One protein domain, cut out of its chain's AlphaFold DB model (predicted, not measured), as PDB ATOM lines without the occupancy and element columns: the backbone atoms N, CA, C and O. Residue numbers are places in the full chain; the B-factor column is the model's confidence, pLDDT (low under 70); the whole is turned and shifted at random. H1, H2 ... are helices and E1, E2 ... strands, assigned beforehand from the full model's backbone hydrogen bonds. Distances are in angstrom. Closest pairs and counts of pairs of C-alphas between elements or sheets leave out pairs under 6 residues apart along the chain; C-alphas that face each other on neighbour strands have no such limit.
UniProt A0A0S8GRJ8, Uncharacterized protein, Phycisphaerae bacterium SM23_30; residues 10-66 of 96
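AT A GLANCE: This is residues 10 to 66 of the 96 residues of an uncharacterized protein of Phycisphaerae bacterium SM23_30 (UniProt A0A0S8GRJ8). A strongly twisted sheet of five strands makes the body, and H1 continues from its last strand as an arm, with residues 55 to 66 sticking out. The printed part has 57 residues, with five named strands, then one helix; the sheet, order E1 E2 E3 E4 E5, is a meander, each strand the antiparallel neighbour of the one before. The class is mixed; the whole is loose, radius of gyration of the C-alphas 13.4 A, spanning 46 by 21 by 19 A.

IN THESE COORDINATES: E1, residues 10 to 12, begins at C-alpha 10, (119.283, 96.691, 138.735). E2 is residues 19 to 23, E3 26 to 29, E4 34 to 39, and E5 42 to 48, 17.0 A long. H1, residues 51 to 65, 21.0 A long, ends at C-alpha 65, (122.634, 126.895, 134.190).

HOW THE PARTS SIT: Within hydrogen-bond range are N 11 and O 20, 2.9 A, in hairpin E1 and E2; N 21 and O 28, 2.9 A, in E2 and E3; N 27 and O 36, 2.8 A, in E3 and E4; N 37 and O 44, 2.8 A, in E4 and E5. H1 is not on the sheet; its every O i to N i+4 pair is within range.

THE WHOLE: The printed part has no cut and no long link. The farthest C-alphas, Arg 40 and Gly 66, are 47.2 A apart. The pLDDT is under 70 at residues 53 and 63 to 66.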
ATOM      1  N   ALA A  10     119.036  96.146 137.406       95.44
ATOM      2  CA  ALA A  10     119.283  96.691 138.735       95.44
ATOM      3  C   ALA A  10     120.300  95.819 139.497       95.44
ATOM      4  O   ALA A  10     120.218  94.588 139.476       95.44
ATOM      5  N   ALA A  11     121.261  96.466 140.147       95.56
ATOM      6  CA  ALA A  11     122.313  95.844 140.940       95.56
ATOM      7  C   ALA A  11     122.731  96.764 142.102       95.56
ATOM      8  O   ALA A  11     122.196  97.861 142.267       95.56
ATOM      9  N   TYR A  12     123.711  96.315 142.887       95.88
ATOM     10  CA  TYR A  12     124.328  97.100 143.954       95.88
ATOM     11  C   TYR A  12     125.792  97.390 143.637       95.88
ATOM     12  O   TYR A  12     126.508  96.542 143.101       95.88
ATOM     13  N   CYS A  13     126.229  98.603 143.967       94.56
ATOM     14  CA  CYS A  13     127.612  99.020 143.811       94.56
ATOM     15  C   CYS A  13     128.512  98.285 144.816       94.56
ATOM     16  O   CYS A  13     128.275  98.396 146.017       94.56
ATOM     17  N   PRO A  14     129.585  97.610 144.379       93.81
ATOM     18  CA  PRO A  14     130.491  96.903 145.285       93.81
ATOM     19  C   PRO A  14     131.319  97.838 146.186       93.81
ATOM     20  O   PRO A  14     131.878  97.371 147.171       93.81
ATOM     21  N   ASN A  15     131.406  99.134 145.864       92.69
ATOM     22  CA  ASN A  15     132.159 100.118 146.646       92.69
ATOM     23  C   ASN A  15     131.303 100.800 147.727       92.69
ATOM     24  O   ASN A  15     131.649 100.794 148.901       92.69
ATOM     25  N   CYS A  16     130.170 101.392 147.339       93.19
ATOM     26  CA  CYS A  16     129.346 102.205 148.244       93.19
ATOM     27  C   CYS A  16     128.015 101.547 148.639       93.19
ATOM     28  O   CYS A  16     127.199 102.172 149.318       93.19
ATOM     29  N   ASN A  17     127.767 100.322 148.160       95.38
ATOM     30  CA  ASN A  17     126.540  99.543 148.358       95.38
ATOM     31  C   ASN A  17     125.242 100.248 147.913       95.38
ATOM     32  O   ASN A  17     124.140  99.832 148.263       95.38
ATOM     33  N   GLY A  18     125.362 101.334 147.146       94.50
ATOM     34  CA  GLY A  18     124.233 102.070 146.591       94.50
ATOM     35  C   GLY A  18     123.616 101.384 145.368       94.50
ATOM     36  O   GLY A  18     124.196 100.429 144.838       94.50
ATOM     37  N   PRO A  19     122.467 101.889 144.887       96.12
ATOM     38  CA  PRO A  19     121.880 101.453 143.624       96.12
ATOM     39  C   PRO A  19     122.873 101.602 142.467       96.12
ATOM     40  O   PRO A  19     123.600 102.595 142.374       96.12
ATOM     41  N   ALA A  20     122.913 100.602 141.594       95.50
ATOM     42  CA  ALA A  20     123.775 100.577 140.422       95.50
ATOM     43  C   ALA A  20     123.094  99.850 139.256       95.50
ATOM     44  O   ALA A  20     122.119  99.115 139.436       95.50
ATOM     45  N   LEU A  21     123.636 100.031 138.056       96.06
ATOM     46  CA  LEU A  21     123.186  99.343 136.850       96.06
ATOM     47  C   LEU A  21     124.247  98.350 136.398       96.06
ATOM     48  O   LEU A  21     125.413  98.704 136.242       96.06
ATOM     49  N   LYS A  22     123.837  97.101 136.171       94.50
ATOM     50  CA  LYS A  22     124.690  96.046 135.627       94.50
ATOM     51  C   LYS A  22     124.357  95.791 134.161       94.50
ATOM     52  O   LYS A  22     123.224  95.416 133.863       94.50
ATOM     53  N   SER A  23     125.336  95.908 133.269       94.25
ATOM     54  CA  SER A  23     125.237  95.478 131.868       94.25
ATOM     55  C   SER A  23     126.359  94.482 131.576       94.25
ATOM     56  O   SER A  23     127.542  94.791 131.722       94.25
ATOM     57  N   GLY A  24     125.988  93.237 131.267       93.06
ATOM     58  CA  GLY A  24     126.929  92.123 131.168       93.06
ATOM     59  C   GLY A  24     127.766  91.942 132.430       93.06
ATOM     60  O   GLY A  24     127.244  91.622 133.500       93.06
ATOM     61  N   ASN A  25     129.074  92.146 132.300       93.69
ATOM     62  CA  ASN A  25     130.025  92.044 133.405       93.69
ATOM     63  C   ASN A  25     130.370  93.400 134.032       93.69
ATOM     64  O   ASN A  25     131.139  93.420 134.984       93.69
ATOM     65  N   GLU A  26     129.822  94.515 133.552       94.38
ATOM     66  CA  GLU A  26     130.077  95.841 134.120       94.38
ATOM     67  C   GLU A  26     128.960  96.285 135.066       94.38
ATOM     68  O   GLU A  26     127.781  96.113 134.771       94.38
ATOM     69  N   ILE A  27     129.343  96.870 136.202       95.19
ATOM     70  CA  ILE A  27     128.474  97.608 137.119       95.19
ATOM     71  C   ILE A  27     128.876  99.077 137.051       95.19
ATOM     72  O   ILE A  27     130.026  99.403 137.330       95.19
ATOM     73  N   THR A  28     127.918  99.944 136.742       94.06
ATOM     74  CA  THR A  28     128.069 101.403 136.787       94.06
ATOM     75  C   THR A  28     127.267 101.952 137.958       94.06
ATOM     76  O   THR A  28     126.076 101.656 138.093       94.06
ATOM     77  N   CYS A  29     127.913 102.732 138.821       93.00
ATOM     78  CA  CYS A  29     127.282 103.384 139.962       93.00
ATOM     79  C   CYS A  29     127.381 104.902 139.832       93.00
ATOM     80  O   CYS A  29     128.475 105.449 139.896       93.00
ATOM     81  N   GLU A  30     126.233 105.569 139.746       88.25
ATOM     82  CA  GLU A  30     126.137 107.034 139.670       88.25
ATOM     83  C   GLU A  30     126.442 107.727 141.006       88.25
ATOM     84  O   GLU A  30     126.760 108.906 141.043       88.25
ATOM     85  N   LYS A  31     126.346 107.006 142.134       89.12
ATOM     86  CA  LYS A  31     126.561 107.599 143.464       89.12
ATOM     87  C   LYS A  31     128.037 107.867 143.756       89.12
ATOM     88  O   LYS A  31     128.359 108.824 144.446       89.12
ATOM     89  N   CYS A  32     128.916 106.971 143.318       88.88
ATOM     90  CA  CYS A  32     130.361 107.103 143.515       88.88
ATOM     91  C   CYS A  32     131.116 107.198 142.188       88.88
ATOM     92  O   CYS A  32     132.315 106.930 142.167       88.88
ATOM     93  N   ASP A  33     130.386 107.450 141.097       89.56
ATOM     94  CA  ASP A  33     130.896 107.526 139.725       89.56
ATOM     95  C   ASP A  33     131.869 106.386 139.385       89.56
ATOM     96  O   ASP A  33     132.935 106.571 138.806       89.56
ATOM     97  N   GLY A  34     131.519 105.179 139.835       91.75
ATOM     98  CA  GLY A  34     132.382 104.007 139.780       91.75
ATOM     99  C   GLY A  34     131.945 103.027 138.705       91.75
ATOM    100  O   GLY A  34     130.760 102.698 138.609       91.75
ATOM    101  N   VAL A  35     132.911 102.502 137.956       93.62
ATOM    102  CA  VAL A  35     132.722 101.412 137.002       93.62
ATOM    103  C   VAL A  35     133.526 100.198 137.455       93.62
ATOM    104  O   VAL A  35     134.742 100.257 137.651       93.62
ATOM    105  N   PHE A  36     132.846  99.064 137.605       94.69
ATOM    106  CA  PHE A  36     133.418  97.822 138.122       94.69
ATOM    107  C   PHE A  36     133.184  96.682 137.142       94.69
ATOM    108  O   PHE A  36     132.091  96.536 136.610       94.69
ATOM    109  N   THR A  37     134.183  95.831 136.937       95.75
ATOM    110  CA  THR A  37     134.051  94.603 136.146       95.75
ATOM    111  C   THR A  37     133.952  93.389 137.065       95.75
ATOM    112  O   THR A  37     134.825  93.157 137.898       95.75
ATOM    113  N   ILE A  38     132.908  92.581 136.897       93.88
ATOM    114  CA  ILE A  38     132.707  91.307 137.585       93.88
ATOM    115  C   ILE A  38     133.275  90.180 136.728       93.88
ATOM    116  O   ILE A  38     132.918  90.011 135.565       93.88
ATOM    117  N   SER A  39     134.125  89.357 137.329       92.94
ATOM    118  CA  SER A  39     134.655  88.141 136.716       92.94
ATOM    119  C   SER A  39     134.601  86.977 137.705       92.94
ATOM    120  O   SER A  39     134.330  87.168 138.890       92.94
ATOM    121  N   ARG A  40     134.926  85.759 137.250       90.81
ATOM    122  CA  ARG A  40     135.074  84.599 138.152       90.81
ATOM    123  C   ARG A  40     136.163  84.794 139.215       90.81
ATOM    124  O   ARG A  40     136.090  84.165 140.259       90.81
ATOM    125  N   ALA A  41     137.146  85.655 138.953       92.50
ATOM    126  CA  ALA A  41     138.217  85.985 139.892       92.50
ATOM    127  C   ALA A  41     137.810  87.056 140.925       92.50
ATOM    128  O   ALA A  41     138.624  87.429 141.762       92.50
ATOM    129  N   GLY A  42     136.578  87.571 140.853       91.88
ATOM    130  CA  GLY A  42     136.075  88.635 141.714       91.88
ATOM    131  C   GLY A  42     135.791  89.936 140.964       91.88
ATOM    132  O   GLY A  42     135.716  89.973 139.728       91.88
ATOM    133  N   VAL A  43     135.600  90.999 141.744       93.44
ATOM    134  CA  VAL A  43     135.289  92.350 141.266       93.44
ATOM    135  C   VAL A  43     136.584  93.130 141.065       93.44
ATOM    136  O   VAL A  43     137.428  93.178 141.957       93.44
ATOM    137  N   LYS A  44     136.732  93.764 139.903       94.19
ATOM    138  CA  LYS A  44     137.827  94.686 139.600       94.19
ATOM    139  C   LYS A  44     137.287  96.092 139.414       94.19
ATOM    140  O   LYS A  44     136.270  96.283 138.751       94.19
ATOM    141  N   VAL A  45     137.995  97.069 139.963       92.88
ATOM    142  CA  VAL A  45     137.730  98.481 139.695       92.88
ATOM    143  C   VAL A  45     138.261  98.803 138.299       92.88
ATOM    144  O   VAL A  45     139.434  98.561 138.025       92.88
ATOM    145  N   LYS A  46     137.393  99.291 137.409       89.75
ATOM    146  CA  LYS A  46     137.767  99.753 136.063       89.75
ATOM    147  C   LYS A  46     138.019 101.259 136.080       89.75
ATOM    148  O   LYS A  46     139.034 101.707 135.561       89.75
ATOM    149  N   SER A  47     137.137 102.007 136.736       87.00
ATOM    150  CA  SER A  47     137.337 103.414 137.074       87.00
ATOM    151  C   SER A  47     136.561 103.767 138.343       87.00
ATOM    152  O   SER A  47     135.539 103.159 138.660       87.00
ATOM    153  N   ILE A  48     137.060 104.747 139.081       84.88
ATOM    154  CA  ILE A  48     136.307 105.516 140.074       84.88
ATOM    155  C   ILE A  48     136.507 106.963 139.643       84.88
ATOM    156  O   ILE A  48     137.639 107.300 139.291       84.88
ATOM    157  N   GLY A  49     135.421 107.741 139.583       74.50
ATOM    158  CA  GLY A  49     135.392 109.100 139.041       74.50
ATOM    159  C   GLY A  49     136.672 109.863 139.357       74.50
ATOM    160  O   GLY A  49     137.042 110.015 140.523       74.50
ATOM    161  N   SER A  50     137.395 110.264 138.312       70.25
ATOM    162  CA  SER A  50     138.585 111.085 138.496       70.25
ATOM    163  C   SER A  50     138.151 112.490 138.899       70.25
ATOM    164  O   SER A  50     137.069 112.930 138.514       70.25
ATOM    165  N   ILE A  51     138.989 113.226 139.633       71.06
ATOM    166  CA  ILE A  51     138.719 114.644 139.933       71.06
ATOM    167  C   ILE A  51     138.394 115.406 138.634       71.06
ATOM    168  O   ILE A  51     137.438 116.175 138.599       71.06
ATOM    169  N   GLN A  52     139.082 115.076 137.538       70.94
ATOM    170  CA  GLN A  52     138.818 115.613 136.202       70.94
ATOM    171  C   GLN A  52     137.386 115.352 135.696       70.94
ATOM    172  O   GLN A  52     136.782 116.215 135.065       70.94
ATOM    173  N   ASP A  53     136.813 114.173 135.952       69.44
ATOM    174  CA  ASP A  53     135.429 113.863 135.566       69.44
ATOM    175  C   ASP A  53     134.425 114.703 136.362       69.44
ATOM    176  O   ASP A  53     133.385 115.101 135.831       69.44
ATOM    177  N   HIS A  54     134.741 115.010 137.622       70.12
ATOM    178  CA  HIS A  54     133.949 115.935 138.426       70.12
ATOM    179  C   HIS A  54     134.056 117.368 137.887       70.12
ATOM    180  O   HIS A  54     133.020 118.003 137.698       70.12
ATOM    181  N   GLU A  55     135.261 117.845 137.558       75.69
ATOM    182  CA  GLU A  55     135.493 119.165 136.948       75.69
ATOM    183  C   GLU A  55     134.716 119.326 135.633       75.69
ATOM    184  O   GLU A  55     133.978 120.293 135.454       75.69
ATOM    185  N   ASN A  56     134.791 118.332 134.745       76.44
ATOM    186  CA  ASN A  56     134.080 118.351 133.465       76.44
ATOM    187  C   ASN A  56     132.554 118.367 133.644       76.44
ATOM    188  O   ASN A  56     131.841 119.039 132.896       76.44
ATOM    189  N   ARG A  57     132.030 117.636 134.636       72.88
ATOM    190  CA  ARG A  57     130.593 117.641 134.951       72.88
ATOM    191  C   ARG A  57     130.141 118.970 135.538       72.88
ATOM    192  O   ARG A  57     129.050 119.413 135.190       72.88
ATOM    193  N   ILE A  58     130.952 119.594 136.392       78.75
ATOM    194  CA  ILE A  58     130.677 120.930 136.937       78.75
ATOM    195  C   ILE A  58     130.641 121.947 135.794       78.75
ATOM    196  O   ILE A  58     129.618 122.605 135.622       78.75
ATOM    197  N   ALA A  59     131.668 121.980 134.940       76.38
ATOM    198  CA  ALA A  59     131.729 122.892 133.797       76.38
ATOM    199  C   ALA A  59     130.514 122.741 132.858       76.38
ATOM    200  O   ALA A  59     129.891 123.725 132.458       76.38
ATOM    201  N   ALA A  60     130.106 121.501 132.561       75.62
ATOM    202  CA  ALA A  60     128.928 121.233 131.734       75.62
ATOM    203  C   ALA A  60     127.597 121.652 132.396       75.62
ATOM    204  O   ALA A  60     126.616 121.939 131.702       75.62
ATOM    205  N   LEU A  61     127.524 121.653 133.731       76.94
ATOM    206  CA  LEU A  61     126.354 122.121 134.480       76.94
ATOM    207  C   LEU A  61     126.317 123.651 134.583       76.94
ATOM    208  O   LEU A  61     125.239 124.232 134.462       76.94
ATOM    209  N   GLU A  62     127.459 124.310 134.752       76.31
ATOM    210  CA  GLU A  62     127.580 125.774 134.748       76.31
ATOM    211  C   GLU A  62     127.188 126.368 133.391       76.31
ATOM    212  O   GLU A  62     126.381 127.299 133.331       76.31
ATOM    213  N   GLU A  63     127.641 125.762 132.288       69.06
ATOM    214  CA  GLU A  63     127.250 126.172 130.933       69.06
ATOM    215  C   GLU A  63     125.729 126.065 130.727       69.06
ATOM    216  O   GLU A  63     125.100 126.954 130.151       69.06
ATOM    217  N   LYS A  64     125.112 124.998 131.249       69.06
ATOM    218  CA  LYS A  64     123.661 124.775 131.149       69.06
ATOM    219  C   LYS A  64     122.828 125.668 132.062       69.06
ATOM    220  O   LYS A  64     121.673 125.934 131.738       69.06
ATOM    221  N   THR A  65     123.364 126.081 133.205       62.69
ATOM    222  CA  THR A  65     122.634 126.895 134.190       62.69
ATOM    223  C   THR A  65     122.858 128.394 134.001       62.69
ATOM    224  O   THR A  65     122.114 129.187 134.571       62.69
ATOM    225  N   GLY A  66     123.835 128.803 133.180       58.25
ATOM    226  CA  GLY A  66     124.162 130.214 132.955       58.25
ATOM    227  C   GLY A  66     124.775 130.899 134.180       58.25
ATOM    228  O   GLY A  66     124.943 132.119 134.177       58.25
TER     229      GLY A  66